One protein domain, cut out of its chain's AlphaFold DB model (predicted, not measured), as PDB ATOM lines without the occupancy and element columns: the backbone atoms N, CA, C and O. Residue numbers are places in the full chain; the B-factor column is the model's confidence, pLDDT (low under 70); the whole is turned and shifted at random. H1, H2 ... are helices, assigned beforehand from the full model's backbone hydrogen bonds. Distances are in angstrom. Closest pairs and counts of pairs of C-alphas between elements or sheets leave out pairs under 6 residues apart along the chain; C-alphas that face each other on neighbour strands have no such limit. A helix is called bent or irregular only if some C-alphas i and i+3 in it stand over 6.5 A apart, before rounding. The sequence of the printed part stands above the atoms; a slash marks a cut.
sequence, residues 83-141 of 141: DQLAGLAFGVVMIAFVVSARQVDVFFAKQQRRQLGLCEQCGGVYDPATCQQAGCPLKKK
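AT A GLANCE: This is residues 83 to 141 of the 141 residues of an uncharacterized protein of Chlamydomonas reinhardtii (UniProt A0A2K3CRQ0). One long helix, H1, makes most of a rod, its residues 83 to 105 sticking out as an arm from a small head that holds the rest of H1, the loop of residues 116 to 136 and the very short helix H2. Residues 83 to 105 of H1 stand free and make most of the length. The printed part has 59 residues with two named helices, H1 then H2, and no named strand; the class is all helix. It is extended, with a radius of gyration of the C-alphas of 18.6 A, and spans 63 by 20 by 16 A.

IN THESE COORDINATES: Find C-alpha 83 at (206.707, 173.707, 113.076); from there H1, residues 83 to 115, runs 48.0 A to C-alpha 115 at (207.686, 186.178, 159.380). Near residue 101 you will find a kink of 26 degrees. H1 is neither bent nor irregular, but only just: C-alphas 99 and 102 are 6.2 A apart. H2, residues 137 to 140, ends with C-alpha 140 at (212.029, 174.639, 173.106).

HOW THE PARTS SIT: Start from H1 and go on through residues 116 to 136, a long link of 21 residues, to reach H2. H1 and H2 are apart, with no C-alpha of the one within 8 A of the other. In H1, 26 of 29 O i to N i+4 pairs are within hydrogen-bond range; H2 is too short for such a pair, and its one O i to N i+3 pair is not within range.

THE WHOLE: Look at Asp 83 and Lys 141, the chain's last residue: their C-alphas are the two farthest apart, at 63.2 A. Without the free stretch, the 36 residues left span 26 by 15 by 14 A. The printed part has no cut. In the B-factor column of this model, pLDDT is under 70 at residues 124, 126 to 129, 134 and 137 to 141.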
ATOM      1  N   ASP A  83     207.943 173.486 112.324       84.25
ATOM      2  CA  ASP A  83     206.707 173.707 113.076       84.25
ATOM      3  C   ASP A  83     206.407 172.604 114.107       84.25
ATOM      4  O   ASP A  83     205.906 172.895 115.193       84.25
ATOM      5  N   GLN A  84     206.746 171.341 113.817       86.94
ATOM      6  CA  GLN A  84     206.597 170.241 114.781       86.94
ATOM      7  C   GLN A  84     207.587 170.383 115.941       86.94
ATOM      8  O   GLN A  84     207.207 170.181 117.099       86.94
ATOM      9  N   LEU A  85     208.823 170.806 115.652       91.31
ATOM     10  CA  LEU A  85     209.820 171.115 116.681       91.31
ATOM     11  C   LEU A  85     209.379 172.285 117.559       91.31
ATOM     12  O   LEU A  85     209.478 172.200 118.782       91.31
ATOM     13  N   ALA A  86     208.858 173.352 116.955       92.62
ATOM     14  CA  ALA A  86     208.368 174.513 117.690       92.62
ATOM     15  C   ALA A  86     207.209 174.142 118.631       92.62
ATOM     16  O   ALA A  86     207.214 174.530 119.802       92.62
ATOM     17  N   GLY A  87     206.257 173.334 118.150       95.12
ATOM     18  CA  GLY A  87     205.149 172.837 118.964       95.12
ATOM     19  C   GLY A  87     205.619 171.984 120.145       95.12
ATOM     20  O   GLY A  87     205.155 172.178 121.271       95.12
ATOM     21  N   LEU A  88     206.580 171.084 119.918       95.94
ATOM     22  CA  LEU A  88     207.129 170.235 120.976       95.94
ATOM     23  C   LEU A  88     207.931 171.049 121.998       95.94
ATOM     24  O   LEU A  88     207.743 170.872 123.201       95.94
ATOM     25  N   ALA A  89     208.770 171.980 121.541       96.25
ATOM     26  CA  ALA A  89     209.539 172.859 122.416       96.25
ATOM     27  C   ALA A  89     208.619 173.703 123.311       96.25
ATOM     28  O   ALA A  89     208.809 173.747 124.528       96.25
ATOM     29  N   PHE A  90     207.576 174.312 122.739       96.94
ATOM     30  CA  PHE A  90     206.600 175.082 123.511       96.94
ATOM     31  C   PHE A  90     205.842 174.208 124.520       96.94
ATOM     32  O   PHE A  90     205.668 174.604 125.674       96.94
ATOM     33  N   GLY A  91     205.448 172.995 124.119       97.56
ATOM     34  CA  GLY A  91     204.807 172.029 125.012       97.56
ATOM     35  C   GLY A  91     205.687 171.664 126.209       97.56
ATOM     36  O   GLY A  91     205.224 171.701 127.349       97.56
ATOM     37  N   VAL A  92     206.973 171.388 125.974       98.06
ATOM     38  CA  VAL A  92     207.945 171.090 127.040       98.06
ATOM     39  C   VAL A  92     208.116 172.281 127.984       98.06
ATOM     40  O   VAL A  92     208.096 172.097 129.200       98.06
ATOM     41  N   VAL A  93     208.222 173.503 127.453       97.62
ATOM     42  CA  VAL A  93     208.331 174.722 128.272       97.62
ATOM     43  C   VAL A  93     207.085 174.923 129.139       97.62
ATOM     44  O   VAL A  93     207.211 175.214 130.328       97.62
ATOM     45  N   MET A  94     205.886 174.713 128.589       97.50
ATOM     46  CA  MET A  94     204.641 174.788 129.363       97.50
ATOM     47  C   MET A  94     204.588 173.745 130.480       97.50
ATOM     48  O   MET A  94     204.227 174.078 131.608       97.50
ATOM     49  N   ILE A  95     204.999 172.505 130.208       96.69
ATOM     50  CA  ILE A  95     205.057 171.455 131.236       96.69
ATOM     51  C   ILE A  95     206.063 171.829 132.328       96.69
ATOM     52  O   ILE A  95     205.739 171.735 133.512       96.69
ATOM     53  N   ALA A  96     207.253 172.300 131.951       94.62
ATOM     54  CA  ALA A  96     208.261 172.745 132.907       94.62
ATOM     55  C   ALA A  96     207.725 173.879 133.794       94.62
ATOM     56  O   ALA A  96     207.883 173.833 135.014       94.62
ATOM     57  N   PHE A  97     207.013 174.841 133.202       94.50
ATOM     58  CA  PHE A  97     206.383 175.930 133.942       94.50
ATOM     59  C   PHE A  97     205.349 175.409 134.953       94.50
ATOM     60  O   PHE A  97     205.423 175.744 136.137       94.50
ATOM     61  N   VAL A  98     204.449 174.517 134.531       94.62
ATOM     62  CA  VAL A  98     203.421 173.921 135.404       94.62
ATOM     63  C   VAL A  98     204.039 173.126 136.558       94.62
ATOM     64  O   VAL A  98     203.593 173.247 137.701       94.62
ATOM     65  N   VAL A  99     205.087 172.342 136.294       93.69
ATOM     66  CA  VAL A  99     205.791 171.579 137.339       93.69
ATOM     67  C   VAL A  99     206.532 172.519 138.296       93.69
ATOM     68  O   VAL A  99     206.524 172.299 139.509       93.69
ATOM     69  N   SER A 100     207.124 173.599 137.781       92.19
ATOM     70  CA  SER A 100     207.866 174.568 138.593       92.19
ATOM     71  C   SER A 100     206.971 175.408 139.510       92.19
ATOM     72  O   SER A 100     207.396 175.747 140.616       92.19
ATOM     73  N   ALA A 101     205.716 175.667 139.122       91.62
ATOM     74  CA  ALA A 101     204.775 176.466 139.909       91.62
ATOM     75  C   ALA A 101     204.629 175.945 141.352       91.62
ATOM     76  O   ALA A 101     204.703 176.714 142.308       91.62
ATOM     77  N   ARG A 102     204.563 174.618 141.530       86.81
ATOM     78  CA  ARG A 102     204.452 173.993 142.861       86.81
ATOM     79  C   ARG A 102     205.661 174.258 143.756       86.81
ATOM     80  O   ARG A 102     205.509 174.385 144.969       86.81
ATOM     81  N   GLN A 103     206.862 174.315 143.185       87.38
ATOM     82  CA  GLN A 103     208.076 174.575 143.962       87.38
ATOM     83  C   GLN A 103     208.119 176.024 144.440       87.38
ATOM     84  O   GLN A 103     208.492 176.293 145.584       87.38
ATOM     85  N   VAL A 104     207.682 176.938 143.576       86.06
ATOM     86  CA  VAL A 104     207.588 178.365 143.873       86.06
ATOM     87  C   VAL A 104     206.555 178.614 144.978       86.06
ATOM     88  O   VAL A 104     206.867 179.308 145.946       86.06
ATOM     89  N   ASP A 105     205.392 177.958 144.918       85.50
ATOM     90  CA  ASP A 105     204.366 178.034 145.970       85.50
ATOM     91  C   ASP A 105     204.907 177.587 147.338       85.50
ATOM     92  O   ASP A 105     204.722 178.267 148.349       85.50
ATOM     93  N   VAL A 106     205.628 176.459 147.383       84.12
ATOM     94  CA  VAL A 106     206.223 175.947 148.629       84.12
ATOM     95  C   VAL A 106     207.300 176.893 149.160       84.12
ATOM     96  O   VAL A 106     207.414 177.075 150.376       84.12
ATOM     97  N   PHE A 107     208.086 177.512 148.278       85.56
ATOM     98  CA  PHE A 107     209.110 178.472 148.678       85.56
ATOM     99  C   PHE A 107     208.494 179.730 149.301       85.56
ATOM    100  O   PHE A 107     208.888 180.129 150.400       85.56
ATOM    101  N   PHE A 108     207.486 180.317 148.654       86.62
ATOM    102  CA  PHE A 108     206.812 181.502 149.183       86.62
ATOM    103  C   PHE A 108     206.029 181.206 150.463       86.62
ATOM    104  O   PHE A 108     206.110 181.987 151.415       86.62
ATOM    105  N   ALA A 109     205.369 180.048 150.551       85.69
ATOM    106  CA  ALA A 109     204.701 179.624 151.777       85.69
ATOM    107  C   ALA A 109     205.685 179.511 152.957       85.69
ATOM    108  O   ALA A 109     205.352 179.897 154.079       85.69
ATOM    109  N   LYS A 110     206.919 179.036 152.725       84.00
ATOM    110  CA  LYS A 110     207.966 178.995 153.763       84.00
ATOM    111  C   LYS A 110     208.411 180.392 154.194       84.00
ATOM    112  O   LYS A 110     208.545 180.633 155.392       84.00
ATOM    113  N   GLN A 111     208.608 181.313 153.250       85.31
ATOM    114  CA  GLN A 111     209.032 182.684 153.559       85.31
ATOM    115  C   GLN A 111     207.985 183.444 154.380       85.31
ATOM    116  O   GLN A 111     208.331 184.076 155.377       85.31
ATOM    117  N   GLN A 112     206.702 183.324 154.026       84.94
ATOM    118  CA  GLN A 112     205.623 183.938 154.804       84.94
ATOM    119  C   GLN A 112     205.566 183.365 156.228       84.94
ATOM    120  O   GLN A 112     205.527 184.121 157.196       84.94
ATOM    121  N   ARG A 113     205.667 182.038 156.391       84.12
ATOM    122  CA  ARG A 113     205.636 181.387 157.717       84.12
ATOM    123  C   ARG A 113     206.772 181.826 158.640       84.12
ATOM    124  O   ARG A 113     206.536 181.948 159.841       84.12
ATOM    125  N   ARG A 114     207.965 182.116 158.101       80.75
ATOM    126  CA  ARG A 114     209.094 182.648 158.888       80.75
ATOM    127  C   ARG A 114     208.770 183.992 159.530       80.75
ATOM    128  O   ARG A 114     209.136 184.199 160.681       80.75
ATOM    129  N   GLN A 115     208.060 184.874 158.825       82.00
ATOM    130  CA  GLN A 115     207.686 186.178 159.380       82.00
ATOM    131  C   GLN A 115     206.608 186.081 160.463       82.00
ATOM    132  O   GLN A 115     206.611 186.882 161.390       82.00
ATOM    133  N   LEU A 116     205.729 185.079 160.391       80.94
ATOM    134  CA  LEU A 116     204.739 184.820 161.441       80.94
ATOM    135  C   LEU A 116     205.276 183.950 162.598       80.94
ATOM    136  O   LEU A 116     204.527 183.639 163.521       80.94
ATOM    137  N   GLY A 117     206.545 183.525 162.569       78.19
ATOM    138  CA  GLY A 117     207.116 182.644 163.597       78.19
ATOM    139  C   GLY A 117     206.505 181.233 163.629       78.19
ATOM    140  O   GLY A 117     206.646 180.517 164.622       78.19
ATOM    141  N   LEU A 118     205.824 180.820 162.554       80.44
ATOM    142  CA  LEU A 118     205.232 179.488 162.420       80.44
ATOM    143  C   LEU A 118     206.283 178.468 161.968       80.44
ATOM    144  O   LEU A 118     207.199 178.775 161.205       80.44
ATOM    145  N   CYS A 119     206.116 177.210 162.389       80.88
ATOM    146  CA  CYS A 119     206.982 176.129 161.926       80.88
ATOM    147  C   CYS A 119     206.873 175.954 160.401       80.88
ATOM    148  O   CYS A 119     205.777 175.807 159.855       80.88
ATOM    149  N   GLU A 120     208.020 175.912 159.719       73.69
ATOM    150  CA  GLU A 120     208.102 175.844 158.255       73.69
ATOM    151  C   GLU A 120     207.402 174.614 157.663       73.69
ATOM    152  O   GLU A 120     206.842 174.690 156.566       73.69
ATOM    153  N   GLN A 121     207.409 173.495 158.395       74.19
ATOM    154  CA  GLN A 121     206.867 172.219 157.927       74.19
ATOM    155  C   GLN A 121     205.410 172.002 158.350       74.19
ATOM    156  O   GLN A 121     204.592 171.636 157.511       74.19
ATOM    157  N   CYS A 122     205.055 172.281 159.610       74.38
ATOM    158  CA  CYS A 122     203.689 172.070 160.111       74.38
ATOM    159  C   CYS A 122     202.723 173.204 159.706       74.38
ATOM    160  O   CYS A 122     201.510 173.032 159.788       74.38
ATOM    161  N   GLY A 123     203.239 174.368 159.284       70.75
ATOM    162  CA  GLY A 123     202.446 175.450 158.692       70.75
ATOM    163  C   GLY A 123     201.375 176.061 159.596       70.75
ATOM    164  O   GLY A 123     200.476 176.713 159.083       70.75
ATOM    165  N   GLY A 124     201.453 175.836 160.912       69.50
ATOM    166  CA  GLY A 124     200.442 176.277 161.877       69.50
ATOM    167  C   GLY A 124     199.144 175.465 161.871       69.50
ATOM    168  O   GLY A 124     198.216 175.845 162.570       69.50
ATOM    169  N   VAL A 125     199.065 174.363 161.114       71.88
ATOM    170  CA  VAL A 125     197.884 173.475 161.095       71.88
ATOM    171  C   VAL A 125     197.815 172.608 162.354       71.88
ATOM    172  O   VAL A 125     196.734 172.235 162.796       71.88
ATOM    173  N   TYR A 126     198.971 172.294 162.937       67.38
ATOM    174  CA  TYR A 126     199.080 171.480 164.140       67.38
ATOM    175  C   TYR A 126     199.439 172.337 165.344       67.38
ATOM    176  O   TYR A 126     200.283 173.234 165.238       67.38
ATOM    177  N   ASP A 127     198.847 171.998 166.489       68.75
ATOM    178  CA  ASP A 127     199.214 172.566 167.779       68.75
ATOM    179  C   ASP A 127     200.725 172.398 167.986       68.75
ATOM    180  O   ASP A 127     201.252 171.292 167.791       68.75
ATOM    181  N   PRO A 128     201.458 173.449 168.381       64.00
ATOM    182  CA  PRO A 128     202.908 173.393 168.484       64.00
ATOM    183  C   PRO A 128     203.429 172.326 169.453       64.00
ATOM    184  O   PRO A 128     204.551 171.856 169.278       64.00
ATOM    185  N   ALA A 129     202.613 171.917 170.429       66.62
ATOM    186  CA  ALA A 129     202.913 170.821 171.349       66.62
ATOM    187  C   ALA A 129     202.886 169.435 170.674       66.62
ATOM    188  O   ALA A 129     203.566 168.515 171.120       66.62
ATOM    189  N   THR A 130     202.127 169.279 169.586       74.56
ATOM    190  CA  THR A 130     201.970 168.002 168.868       74.56
ATOM    191  C   THR A 130     202.935 167.849 167.694       74.56
ATOM    192  O   THR A 130     203.170 166.731 167.232       74.56
ATOM    193  N   CYS A 131     203.542 168.942 167.209       75.56
ATOM    194  CA  CYS A 131     204.459 168.841 166.078       75.56
ATOM    195  C   CYS A 131     205.824 168.280 166.516       75.56
ATOM    196  O   CYS A 131     206.610 168.940 167.194       75.56
ATOM    197  N   GLN A 132     206.144 167.056 166.085       73.31
ATOM    198  CA  GLN A 132     207.376 166.357 166.485       73.31
ATOM    199  C   GLN A 132     208.661 166.875 165.812       73.31
ATOM    200  O   GLN A 132     209.765 166.471 166.181       73.31
ATOM    201  N   GLN A 133     208.530 167.794 164.860       76.12
ATOM    202  CA  GLN A 133     209.606 168.334 164.033       76.12
ATOM    203  C   GLN A 133     210.640 169.132 164.849       76.12
ATOM    204  O   GLN A 133     210.290 170.016 165.631       76.12
ATOM    205  N   ALA A 134     211.932 168.867 164.622       67.25
ATOM    206  CA  ALA A 134     213.039 169.488 165.364       67.25
ATOM    207  C   ALA A 134     213.176 171.012 165.143       67.25
ATOM    208  O   ALA A 134     213.780 171.702 165.959       67.25
ATOM    209  N   GLY A 135     212.595 171.544 164.063       70.12
ATOM    210  CA  GLY A 135     212.603 172.973 163.729       70.12
ATOM    211  C   GLY A 135     211.432 173.783 164.298       70.12
ATOM    212  O   GLY A 135     211.233 174.919 163.877       70.12
ATOM    213  N   CYS A 136     210.609 173.220 165.188       75.44
ATOM    214  CA  CYS A 136     209.461 173.931 165.750       75.44
ATOM    215  C   CYS A 136     209.905 174.835 166.924       75.44
ATOM    216  O   CYS A 136     210.324 174.304 167.957       75.44
ATOM    217  N   PRO A 137     209.817 176.180 166.817       69.38
ATOM    218  CA  PRO A 137     210.330 177.091 167.849       69.38
ATOM    219  C   PRO A 137     209.608 176.941 169.197       69.38
ATOM    220  O   PRO A 137     210.191 177.209 170.242       69.38
ATOM    221  N   LEU A 138     208.367 176.448 169.189       69.94
ATOM    222  CA  LEU A 138     207.563 176.244 170.394       69.94
ATOM    223  C   LEU A 138     207.889 174.960 171.175       69.94
ATOM    224  O   LEU A 138     207.461 174.843 172.317       69.94
ATOM    225  N   LYS A 139     208.675 174.025 170.620       66.12
ATOM    226  CA  LYS A 139     209.104 172.806 171.337       66.12
ATOM    227  C   LYS A 139     210.236 173.075 172.345       66.12
ATOM    228  O   LYS A 139     210.557 172.213 173.149       66.12
ATOM    229  N   LYS A 140     210.873 174.252 172.276       62.47
ATOM    230  CA  LYS A 140     212.029 174.639 173.106       62.47
ATOM    231  C   LYS A 140     211.664 175.358 174.418       62.47
ATOM    232  O   LYS A 140     212.553 175.958 175.014       62.47
ATOM    233  N   LYS A 141     210.397 175.351 174.837       57.59
ATOM    234  CA  LYS A 141     209.987 175.927 176.126       57.59
ATOM    235  C   LYS A 141     209.972 174.882 177.227       57.59
ATOM    236  O   LYS A 141     209.516 173.756 176.936       57.59
TER     237      LYS A 141